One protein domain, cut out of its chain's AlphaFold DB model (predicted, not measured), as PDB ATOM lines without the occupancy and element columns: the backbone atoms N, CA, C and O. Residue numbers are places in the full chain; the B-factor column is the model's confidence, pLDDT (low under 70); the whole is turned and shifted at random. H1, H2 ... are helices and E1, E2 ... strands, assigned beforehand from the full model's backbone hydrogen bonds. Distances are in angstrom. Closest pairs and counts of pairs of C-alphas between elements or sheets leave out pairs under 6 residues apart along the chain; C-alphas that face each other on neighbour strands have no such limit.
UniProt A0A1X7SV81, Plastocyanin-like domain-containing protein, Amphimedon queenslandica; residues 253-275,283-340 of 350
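AT A GLANCE: This is residues 253 to 275 and 283 to 340 of the 350 residues of the protein "Plastocyanin-like domain-containing protein" of Amphimedon queenslandica (UniProt A0A1X7SV81). What shape is this? Little regular structure: elongated loops with helix H1 toward one end, residues 326 to 334 sticking out at the other, and short strands E1, E2 and E3 between. How big? The printed part has 81 residues, 21 in named elements, H1, E1, E2, E3 in order, class mixed; it is only just loose, close to extended, radius of gyration of the C-alphas 17.4 A, spans 54 by 30 by 23 A.

IN THESE COORDINATES: Where is H1? It is residues 258 to 267, 13.9 A long, from C-alpha 258 at (73.999, -26.846, 133.440). And the strands? E1 is residues 295 to 297, E2 303 to 306, and E3 336 to 339, ending at C-alpha 339, (60.215, -19.323, 140.651).

HOW THE PARTS SIT: What touches H1? E1, E2 and E3 are apart from H1, whose O i to N i+4 pairs are within hydrogen-bond range. Do strands pair? Each pairs with no named strand; residues 288 to 289 pair antiparallel with E1.

THE WHOLE: Any cut? Residues 276 to 282 are not printed; C-alphas 275 and 283 are 16.8 A apart. Which link is long? E2 to E3, 29 residues. Low confidence? pLDDT is under 70 at residues 268 to 275, 283 to 286 and 316 to 321.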
ATOM      1  N   TRP A 253      64.101 -23.564 130.670       89.56
ATOM      2  CA  TRP A 253      64.632 -24.822 130.155       89.56
ATOM      3  C   TRP A 253      65.581 -24.567 128.996       89.56
ATOM      4  O   TRP A 253      65.306 -23.740 128.128       89.56
ATOM      5  N   GLN A 254      66.708 -25.272 129.004       88.06
ATOM      6  CA  GLN A 254      67.847 -25.031 128.123       88.06
ATOM      7  C   GLN A 254      68.274 -26.316 127.415       88.06
ATOM      8  O   GLN A 254      68.096 -27.416 127.944       88.06
ATOM      9  N   GLU A 255      68.866 -26.161 126.233       84.44
ATOM     10  CA  GLU A 255      69.303 -27.273 125.386       84.44
ATOM     11  C   GLU A 255      70.412 -28.117 126.036       84.44
ATOM     12  O   GLU A 255      70.243 -29.319 126.237       84.44
ATOM     13  N   SER A 256      71.531 -27.485 126.409       83.94
ATOM     14  CA  SER A 256      72.693 -28.150 127.021       83.94
ATOM     15  C   SER A 256      72.556 -28.311 128.544       83.94
ATOM     16  O   SER A 256      71.759 -27.615 129.183       83.94
ATOM     17  N   SER A 257      73.348 -29.202 129.156       85.50
ATOM     18  CA  SER A 257      73.347 -29.367 130.620       85.50
ATOM     19  C   SER A 257      73.856 -28.117 131.345       85.50
ATOM     20  O   SER A 257      74.567 -27.291 130.766       85.50
ATOM     21  N   SER A 258      73.534 -27.976 132.633       86.75
ATOM     22  CA  SER A 258      73.999 -26.846 133.440       86.75
ATOM     23  C   SER A 258      75.525 -26.752 133.497       86.75
ATOM     24  O   SER A 258      76.068 -25.647 133.489       86.75
ATOM     25  N   LEU A 259      76.221 -27.895 133.473       83.88
ATOM     26  CA  LEU A 259      77.678 -27.972 133.444       83.88
ATOM     27  C   LEU A 259      78.254 -27.556 132.081       83.88
ATOM     28  O   LEU A 259      79.264 -26.848 132.045       83.88
ATOM     29  N   ASP A 260      77.602 -27.921 130.974       82.94
ATOM     30  CA  ASP A 260      77.989 -27.462 129.632       82.94
ATOM     31  C   ASP A 260      77.816 -25.946 129.512       82.94
ATOM     32  O   ASP A 260      78.752 -25.250 129.125       82.94
ATOM     33  N   LEU A 261      76.654 -25.417 129.911       81.62
ATOM     34  CA  LEU A 261      76.358 -23.980 129.899       81.62
ATOM     35  C   LEU A 261      77.329 -23.207 130.799       81.62
ATOM     36  O   LEU A 261      77.912 -22.211 130.370       81.62
ATOM     37  N   PHE A 262      77.567 -23.687 132.024       81.25
ATOM     38  CA  PHE A 262      78.561 -23.112 132.931       81.25
ATOM     39  C   PHE A 262      79.949 -23.082 132.283       81.25
ATOM     40  O   PHE A 262      80.636 -22.058 132.343       81.25
ATOM     41  N   THR A 263      80.350 -24.172 131.624       78.94
ATOM     42  CA  THR A 263      81.640 -24.276 130.936       78.94
ATOM     43  C   THR A 263      81.723 -23.307 129.759       78.94
ATOM     44  O   THR A 263      82.705 -22.574 129.666       78.94
ATOM     45  N   GLN A 264      80.701 -23.227 128.903       74.62
ATOM     46  CA  GLN A 264      80.625 -22.288 127.773       74.62
ATOM     47  C   GLN A 264      80.774 -20.829 128.245       74.62
ATOM     48  O   GLN A 264      81.621 -20.094 127.732       74.62
ATOM     49  N   ILE A 265      80.027 -20.439 129.289       75.44
ATOM     50  CA  ILE A 265      80.074 -19.096 129.893       75.44
ATOM     51  C   ILE A 265      81.485 -18.762 130.404       75.44
ATOM     52  O   ILE A 265      82.027 -17.709 130.070       75.44
ATOM     53  N   HIS A 266      82.101 -19.644 131.199       76.12
ATOM     54  CA  HIS A 266      83.360 -19.332 131.892       76.12
ATOM     55  C   HIS A 266      84.615 -19.525 131.029       76.12
ATOM     56  O   HIS A 266      85.614 -18.841 131.239       76.12
ATOM     57  N   SER A 267      84.582 -20.431 130.049       70.31
ATOM     58  CA  SER A 267      85.706 -20.676 129.131       70.31
ATOM     59  C   SER A 267      85.698 -19.773 127.892       70.31
ATOM     60  O   SER A 267      86.691 -19.729 127.167       70.31
ATOM     61  N   SER A 268      84.588 -19.071 127.626       62.81
ATOM     62  CA  SER A 268      84.312 -18.391 126.349       62.81
ATOM     63  C   SER A 268      84.316 -19.316 125.116       62.81
ATOM     64  O   SER A 268      84.367 -18.825 123.982       62.81
ATOM     65  N   ILE A 269      84.234 -20.639 125.309       60.12
ATOM     66  CA  ILE A 269      83.991 -21.602 124.231       60.12
ATOM     67  C   ILE A 269      82.524 -21.457 123.812       60.12
ATOM     68  O   ILE A 269      81.604 -21.744 124.575       60.12
ATOM     69  N   ARG A 270      82.322 -20.936 122.601       57.75
ATOM     70  CA  ARG A 270      81.009 -20.593 122.031       57.75
ATOM     71  C   ARG A 270      80.267 -21.850 121.590       57.75
ATOM     72  O   ARG A 270      80.921 -22.808 121.205       57.75
ATOM     73  N   TYR A 271      78.934 -21.792 121.583       54.50
ATOM     74  CA  TYR A 271      78.034 -22.820 121.043       54.50
ATOM     75  C   TYR A 271      78.595 -23.486 119.778       54.50
ATOM     76  O   TYR A 271      78.850 -22.804 118.783       54.50
ATOM     77  N   PHE A 272      78.794 -24.806 119.831       50.66
ATOM     78  CA  PHE A 272      79.290 -25.611 118.718       50.66
ATOM     79  C   PHE A 272      78.432 -26.870 118.556       50.66
ATOM     80  O   PHE A 272      78.260 -27.633 119.505       50.66
ATOM     81  N   GLU A 273      77.931 -27.115 117.344       44.38
ATOM     82  CA  GLU A 273      77.482 -28.455 116.964       44.38
ATOM     83  C   GLU A 273      78.732 -29.340 116.841       44.38
ATOM     84  O   GLU A 273      79.671 -29.018 116.110       44.38
ATOM     85  N   VAL A 274      78.776 -30.449 117.586       45.62
ATOM     86  CA  VAL A 274      79.979 -31.302 117.701       45.62
ATOM     87  C   VAL A 274      80.355 -31.965 116.364       45.62
ATOM     88  O   VAL A 274      81.508 -32.340 116.149       45.62
ATOM     89  N   ASP A 275      79.400 -32.059 115.439       45.38
ATOM     90  CA  ASP A 275      79.503 -32.823 114.196       45.38
ATOM     91  C   ASP A 275      80.429 -32.205 113.130       45.38
ATOM     92  O   ASP A 275      80.801 -32.900 112.176       45.38
ATOM     93  N   SER A 283      79.232 -17.449 115.097       48.69
ATOM     94  CA  SER A 283      78.712 -16.099 115.299       48.69
ATOM     95  C   SER A 283      78.302 -15.937 116.763       48.69
ATOM     96  O   SER A 283      77.671 -16.807 117.357       48.69
ATOM     97  N   GLY A 284      78.697 -14.826 117.385       49.69
ATOM     98  CA  GLY A 284      78.301 -14.567 118.764       49.69
ATOM     99  C   GLY A 284      76.788 -14.428 118.870       49.69
ATOM    100  O   GLY A 284      76.221 -13.538 118.238       49.69
ATOM    101  N   ALA A 285      76.163 -15.257 119.710       54.94
ATOM    102  CA  ALA A 285      74.867 -14.920 120.274       54.94
ATOM    103  C   ALA A 285      74.977 -13.524 120.909       54.94
ATOM    104  O   ALA A 285      75.927 -13.243 121.647       54.94
ATOM    105  N   GLY A 286      74.050 -12.630 120.566       63.47
ATOM    106  CA  GLY A 286      73.919 -11.363 121.278       63.47
ATOM    107  C   GLY A 286      73.410 -11.623 122.692       63.47
ATOM    108  O   GLY A 286      72.693 -12.600 122.910       63.47
ATOM    109  N   SER A 287      73.759 -10.751 123.639       71.69
ATOM    110  CA  SER A 287      73.229 -10.828 125.000       71.69
ATOM    111  C   SER A 287      71.701 -10.895 124.994       71.69
ATOM    112  O   SER A 287      71.046 -10.223 124.190       71.69
ATOM    113  N   THR A 288      71.119 -11.681 125.896       77.62
ATOM    114  CA  THR A 288      69.677 -11.643 126.130       77.62
ATOM    115  C   THR A 288      69.288 -10.446 126.979       77.62
ATOM    116  O   THR A 288      70.037 -10.008 127.853       77.62
ATOM    117  N   TYR A 289      68.082  -9.945 126.723       80.50
ATOM    118  CA  TYR A 289      67.480  -8.837 127.449       80.50
ATOM    119  C   TYR A 289      66.115  -9.258 127.995       80.50
ATOM    120  O   TYR A 289      65.384 -10.004 127.340       80.50
ATOM    121  N   SER A 290      65.763  -8.783 129.186       75.12
ATOM    122  CA  SER A 290      64.427  -8.944 129.765       75.12
ATOM    123  C   SER A 290      63.396  -8.036 129.082       75.12
ATOM    124  O   SER A 290      63.727  -7.155 128.288       75.12
ATOM    125  N   SER A 291      62.109  -8.232 129.390       74.81
ATOM    126  CA  SER A 291      61.001  -7.485 128.766       74.81
ATOM    127  C   SER A 291      60.973  -5.978 129.072       74.81
ATOM    128  O   SER A 291      60.214  -5.244 128.444       74.81
ATOM    129  N   ASP A 292      61.764  -5.519 130.041       80.19
ATOM    130  CA  ASP A 292      62.020  -4.113 130.381       80.19
ATOM    131  C   ASP A 292      63.343  -3.572 129.794       80.19
ATOM    132  O   ASP A 292      63.642  -2.388 129.944       80.19
ATOM    133  N   GLY A 293      64.108  -4.406 129.079       79.81
ATOM    134  CA  GLY A 293      65.323  -4.022 128.356       79.81
ATOM    135  C   GLY A 293      66.630  -4.113 129.149       79.81
ATOM    136  O   GLY A 293      67.658  -3.678 128.633       79.81
ATOM    137  N   ALA A 294      66.631  -4.665 130.367       81.62
ATOM    138  CA  ALA A 294      67.871  -4.940 131.095       81.62
ATOM    139  C   ALA A 294      68.613  -6.152 130.498       81.62
ATOM    140  O   ALA A 294      67.984  -7.109 130.050       81.62
ATOM    141  N   GLU A 295      69.946  -6.117 130.479       82.38
ATOM    142  CA  GLU A 295      70.781  -7.228 130.001       82.38
ATOM    143  C   GLU A 295      70.816  -8.359 131.044       82.38
ATOM    144  O   GLU A 295      71.085  -8.113 132.220       82.38
ATOM    145  N   ILE A 296      70.533  -9.594 130.616       79.25
ATOM    146  CA  ILE A 296      70.426 -10.782 131.481       79.25
ATOM    147  C   ILE A 296      71.679 -11.660 131.391       79.25
ATOM    148  O   ILE A 296      72.157 -12.155 132.410       79.25
ATOM    149  N   GLY A 297      72.245 -11.842 130.193       78.06
ATOM    150  CA  GLY A 297      73.499 -12.578 130.023       78.06
ATOM    151  C   GLY A 297      73.731 -13.140 128.615       78.06
ATOM    152  O   GLY A 297      72.954 -12.869 127.701       78.06
ATOM    153  N   PRO A 298      74.797 -13.941 128.424       75.56
ATOM    154  CA  PRO A 298      75.184 -14.487 127.119       75.56
ATOM    155  C   PRO A 298      74.376 -15.723 126.687       75.56
ATOM    156  O   PRO A 298      74.484 -16.145 125.539       75.56
ATOM    157  N   VAL A 299      73.594 -16.317 127.594       78.50
ATOM    158  CA  VAL A 299      72.747 -17.483 127.305       78.50
ATOM    159  C   VAL A 299      71.469 -17.015 126.592       78.50
ATOM    160  O   VAL A 299      70.903 -16.003 127.017       78.50
ATOM    161  N   PRO A 300      71.004 -17.694 125.524       79.94
ATOM    162  CA  PRO A 300      69.710 -17.425 124.899       79.94
ATOM    163  C   PRO A 300      68.538 -17.933 125.757       79.94
ATOM    164  O   PRO A 300      68.671 -18.896 126.512       79.94
ATOM    165  N   TYR A 301      67.351 -17.338 125.598       85.69
ATOM    166  CA  TYR A 301      66.128 -17.970 126.095       85.69
ATOM    167  C   TYR A 301      65.721 -19.066 125.113       85.69
ATOM    168  O   TYR A 301      65.500 -18.778 123.936       85.69
ATOM    169  N   TRP A 302      65.613 -20.298 125.600       87.56
ATOM    170  CA  TRP A 302      65.294 -21.460 124.778       87.56
ATOM    171  C   TRP A 302      63.821 -21.850 124.945       87.56
ATOM    172  O   TRP A 302      62.980 -21.479 124.125       87.56
ATOM    173  N   SER A 303      63.462 -22.507 126.046       89.25
ATOM    174  CA  SER A 303      62.066 -22.792 126.392       89.25
ATOM    175  C   SER A 303      61.808 -22.575 127.889       89.25
ATOM    176  O   SER A 303      62.669 -22.108 128.633       89.25
ATOM    177  N   GLY A 304      60.580 -22.821 128.343       89.88
ATOM    178  CA  GLY A 304      60.222 -22.708 129.755       89.88
ATOM    179  C   GLY A 304      59.125 -23.691 130.129       89.88
ATOM    180  O   GLY A 304      58.254 -23.994 129.308       89.88
ATOM    181  N   LEU A 305      59.189 -24.194 131.360       88.44
ATOM    182  CA  LEU A 305      58.272 -25.188 131.904       88.44
ATOM    183  C   LEU A 305      57.405 -24.567 133.000       88.44
ATOM    184  O   LEU A 305      57.906 -23.887 133.896       88.44
ATOM    185  N   ILE A 306      56.116 -24.894 132.972       90.94
ATOM    186  CA  ILE A 306      55.200 -24.773 134.107       90.94
ATOM    187  C   ILE A 306      54.977 -26.198 134.614       90.94
ATOM    188  O   ILE A 306      54.654 -27.077 133.822       90.94
ATOM    189  N   ASN A 307      55.217 -26.471 135.900       88.62
ATOM    190  CA  ASN A 307      55.113 -27.821 136.491       88.62
ATOM    191  C   ASN A 307      55.749 -28.938 135.624       88.62
ATOM    192  O   ASN A 307      55.165 -30.005 135.444       88.62
ATOM    193  N   GLY A 308      56.938 -28.682 135.059       83.56
ATOM    194  CA  GLY A 308      57.682 -29.648 134.230       83.56
ATOM    195  C   GLY A 308      57.148 -29.845 132.805       83.56
ATOM    196  O   GLY A 308      57.633 -30.718 132.092       83.56
ATOM    197  N   ARG A 309      56.169 -29.041 132.375       82.50
ATOM    198  CA  ARG A 309      55.540 -29.092 131.049       82.50
ATOM    199  C   ARG A 309      55.671 -27.743 130.346       82.50
ATOM    200  O   ARG A 309      55.321 -26.706 130.907       82.50
ATOM    201  N   GLY A 310      56.154 -27.739 129.112       83.50
ATOM    202  CA  GLY A 310      56.395 -26.524 128.337       83.50
ATOM    203  C   GLY A 310      56.169 -26.708 126.842       83.50
ATOM    204  O   GLY A 310      55.670 -27.738 126.387       83.50
ATOM    205  N   ARG A 311      56.560 -25.692 126.068       84.25
ATOM    206  CA  ARG A 311      56.612 -25.743 124.604       84.25
ATOM    207  C   ARG A 311      57.756 -24.869 124.088       84.25
ATOM    208  O   ARG A 311      57.764 -23.669 124.350       84.25
ATOM    209  N   HIS A 312      58.690 -25.452 123.344       84.88
ATOM    210  CA  HIS A 312      59.679 -24.699 122.572       84.88
ATOM    211  C   HIS A 312      59.018 -24.025 121.356       84.88
ATOM    212  O   HIS A 312      58.059 -24.550 120.791       84.88
ATOM    213  N   ASN A 313      59.523 -22.865 120.926       83.56
ATOM    214  CA  ASN A 313      58.874 -22.041 119.898       83.56
ATOM    215  C   ASN A 313      58.773 -22.724 118.513       83.56
ATOM    216  O   ASN A 313      57.914 -22.369 117.713       83.56
ATOM    217  N   SER A 314      59.616 -23.726 118.239       79.88
ATOM    218  CA  SER A 314      59.595 -24.523 116.999       79.88
ATOM    219  C   SER A 314      58.590 -25.690 117.000       79.88
ATOM    220  O   SER A 314      58.598 -26.489 116.067       79.88
ATOM    221  N   VAL A 315      57.757 -25.832 118.037       71.81
ATOM    222  CA  VAL A 315      56.791 -26.934 118.192       71.81
ATOM    223  C   VAL A 315      55.369 -26.420 117.954       71.81
ATOM    224  O   VAL A 315      54.951 -25.445 118.578       71.81
ATOM    225  N   ASP A 316      54.596 -27.091 117.092       68.19
ATOM    226  CA  ASP A 316      53.191 -26.728 116.856       68.19
ATOM    227  C   ASP A 316      52.366 -26.764 118.149       68.19
ATOM    228  O   ASP A 316      52.534 -27.639 119.004       68.19
ATOM    229  N   TYR A 317      51.389 -25.857 118.251       62.97
ATOM    230  CA  TYR A 317      50.547 -25.700 119.441       62.97
ATOM    231  C   TYR A 317      49.916 -27.018 119.930       62.97
ATOM    232  O   TYR A 317      49.777 -27.224 121.134       62.97
ATOM    233  N   THR A 318      49.551 -27.908 119.001       59.94
ATOM    234  CA  THR A 318      48.879 -29.193 119.252       59.94
ATOM    235  C   THR A 318      49.775 -30.300 119.804       59.94
ATOM    236  O   THR A 318      49.250 -31.327 120.233       59.94
ATOM    237  N   ASN A 319      51.102 -30.139 119.766       57.72
ATOM    238  CA  ASN A 319      52.034 -31.262 119.917       57.72
ATOM    239  C   ASN A 319      52.649 -31.365 121.330       57.72
ATOM    240  O   ASN A 319      53.249 -32.384 121.664       57.72
ATOM    241  N   SER A 320      52.448 -30.353 122.182       62.19
ATOM    242  CA  SER A 320      52.896 -30.303 123.584       62.19
ATOM    243  C   SER A 320      51.705 -30.181 124.547       62.19
ATOM    244  O   SER A 320      50.886 -29.271 124.388       62.19
ATOM    245  N   ILE A 321      51.625 -31.021 125.583       64.75
ATOM    246  CA  ILE A 321      50.591 -30.896 126.627       64.75
ATOM    247  C   ILE A 321      51.103 -29.980 127.745       64.75
ATOM    248  O   ILE A 321      51.942 -30.392 128.544       64.75
ATOM    249  N   LEU A 322      50.572 -28.758 127.811       76.94
ATOM    250  CA  LEU A 322      50.832 -27.795 128.888       76.94
ATOM    251  C   LEU A 322      50.094 -28.187 130.185       76.94
ATOM    252  O   LEU A 322      49.191 -29.021 130.162       76.94
ATOM    253  N   SER A 323      50.457 -27.580 131.319       81.31
ATOM    254  CA  SER A 323      49.720 -27.749 132.581       81.31
ATOM    255  C   SER A 323      48.310 -27.157 132.505       81.31
ATOM    256  O   SER A 323      48.136 -26.010 132.094       81.31
ATOM    257  N   GLU A 324      47.317 -27.915 132.965       83.94
ATOM    258  CA  GLU A 324      45.925 -27.480 133.099       83.94
ATOM    259  C   GLU A 324      45.577 -27.312 134.586       83.94
ATOM    260  O   GLU A 324      45.834 -28.209 135.387       83.94
ATOM    261  N   PHE A 325      44.963 -26.184 134.952       88.75
ATOM    262  CA  PHE A 325      44.502 -25.903 136.315       88.75
ATOM    263  C   PHE A 325      42.968 -25.862 136.330       88.75
ATOM    264  O   PHE A 325      42.353 -24.900 135.868       88.75
ATOM    265  N   LYS A 326      42.343 -26.940 136.816       89.25
ATOM    266  CA  LYS A 326      40.885 -27.140 136.772       89.25
ATOM    267  C   LYS A 326      40.203 -26.416 137.937       89.25
ATOM    268  O   LYS A 326      40.309 -26.846 139.079       89.25
ATOM    269  N   VAL A 327      39.471 -25.340 137.639       90.75
ATOM    270  CA  VAL A 327      38.796 -24.484 138.633       90.75
ATOM    271  C   VAL A 327      37.269 -24.563 138.546       90.75
ATOM    272  O   VAL A 327      36.695 -24.615 137.458       90.75
ATOM    273  N   THR A 328      36.589 -24.528 139.696       91.94
ATOM    274  CA  THR A 328      35.119 -24.470 139.775       91.94
ATOM    275  C   THR A 328      34.631 -23.022 139.792       91.94
ATOM    276  O   THR A 328      35.163 -22.170 140.504       91.94
ATOM    277  N   ALA A 329      33.585 -22.719 139.018       90.94
ATOM    278  CA  ALA A 329      33.025 -21.371 138.951       90.94
ATOM    279  C   ALA A 329      32.461 -20.905 140.309       90.94
ATOM    280  O   ALA A 329      31.677 -21.614 140.937       90.94
ATOM    281  N   ARG A 330      32.783 -19.661 140.703       88.31
ATOM    282  CA  ARG A 330      32.406 -19.015 141.985       88.31
ATOM    283  C   ARG A 330      33.066 -19.600 143.249       88.31
ATOM    284  O   ARG A 330      32.595 -19.318 144.352       88.31
ATOM    285  N   GLN A 331      34.152 -20.349 143.090       90.19
ATOM    286  CA  GLN A 331      35.082 -20.689 144.166       90.19
ATOM    287  C   GLN A 331      36.302 -19.749 144.118       90.19
ATOM    288  O   GLN A 331      36.688 -19.297 143.039       90.19
ATOM    289  N   ASN A 332      36.903 -19.447 145.270       90.69
ATOM    290  CA  ASN A 332      38.155 -18.697 145.385       90.69
ATOM    291  C   ASN A 332      39.301 -19.638 145.783       90.69
ATOM    292  O   ASN A 332      39.151 -20.435 146.707       90.69
ATOM    293  N   TYR A 333      40.446 -19.517 145.106       91.25
ATOM    294  CA  TYR A 333      41.574 -20.452 145.208       91.25
ATOM    295  C   TYR A 333      42.892 -19.748 145.537       91.25
ATOM    296  O   TYR A 333      43.169 -18.656 145.030       91.25
ATOM    297  N   ARG A 334      43.754 -20.402 146.325       91.50
ATOM    298  CA  ARG A 334      45.117 -19.932 146.621       91.50
ATOM    299  C   ARG A 334      46.144 -20.538 145.667       91.50
ATOM    300  O   ARG A 334      46.787 -21.543 145.974       91.50
ATOM    301  N   PHE A 335      46.342 -19.878 144.528       94.00
ATOM    302  CA  PHE A 335      47.458 -20.187 143.634       94.00
ATOM    303  C   PHE A 335      48.810 -19.880 144.294       94.00
ATOM    304  O   PHE A 335      48.997 -18.822 144.900       94.00
ATOM    305  N   ARG A 336      49.758 -20.814 144.178       95.94
ATOM    306  CA  ARG A 336      51.089 -20.754 144.803       95.94
ATOM    307  C   ARG A 336      52.175 -20.779 143.738       95.94
ATOM    308  O   ARG A 336      52.432 -21.824 143.152       95.94
ATOM    309  N   LEU A 337      52.798 -19.632 143.490       96.12
ATOM    310  CA  LEU A 337      53.828 -19.476 142.464       96.12
ATOM    311  C   LEU A 337      55.221 -19.683 143.074       96.12
ATOM    312  O   LEU A 337      55.560 -19.045 144.069       96.12
ATOM    313  N   ILE A 338      56.027 -20.536 142.446       97.19
ATOM    314  CA  ILE A 338      57.422 -20.824 142.799       97.19
ATOM    315  C   ILE A 338      58.286 -20.528 141.570       97.19
ATOM    316  O   ILE A 338      58.099 -21.135 140.517       97.19
ATOM    317  N   GLY A 339      59.234 -19.602 141.699       95.50
ATOM    318  CA  GLY A 339      60.215 -19.323 140.651       95.50
ATOM    319  C   GLY A 339      61.469 -20.172 140.837       95.50
ATOM    320  O   GLY A 339      62.344 -19.787 141.607       95.50
ATOM    321  N   ALA A 340      61.556 -21.309 140.144       93.94
ATOM    322  CA  ALA A 340      62.712 -22.210 140.188       93.94
ATOM    323  C   ALA A 340      63.798 -21.856 139.149       93.94
ATOM    324  O   ALA A 340      64.877 -22.450 139.167       93.94
TER     325      ALA A 340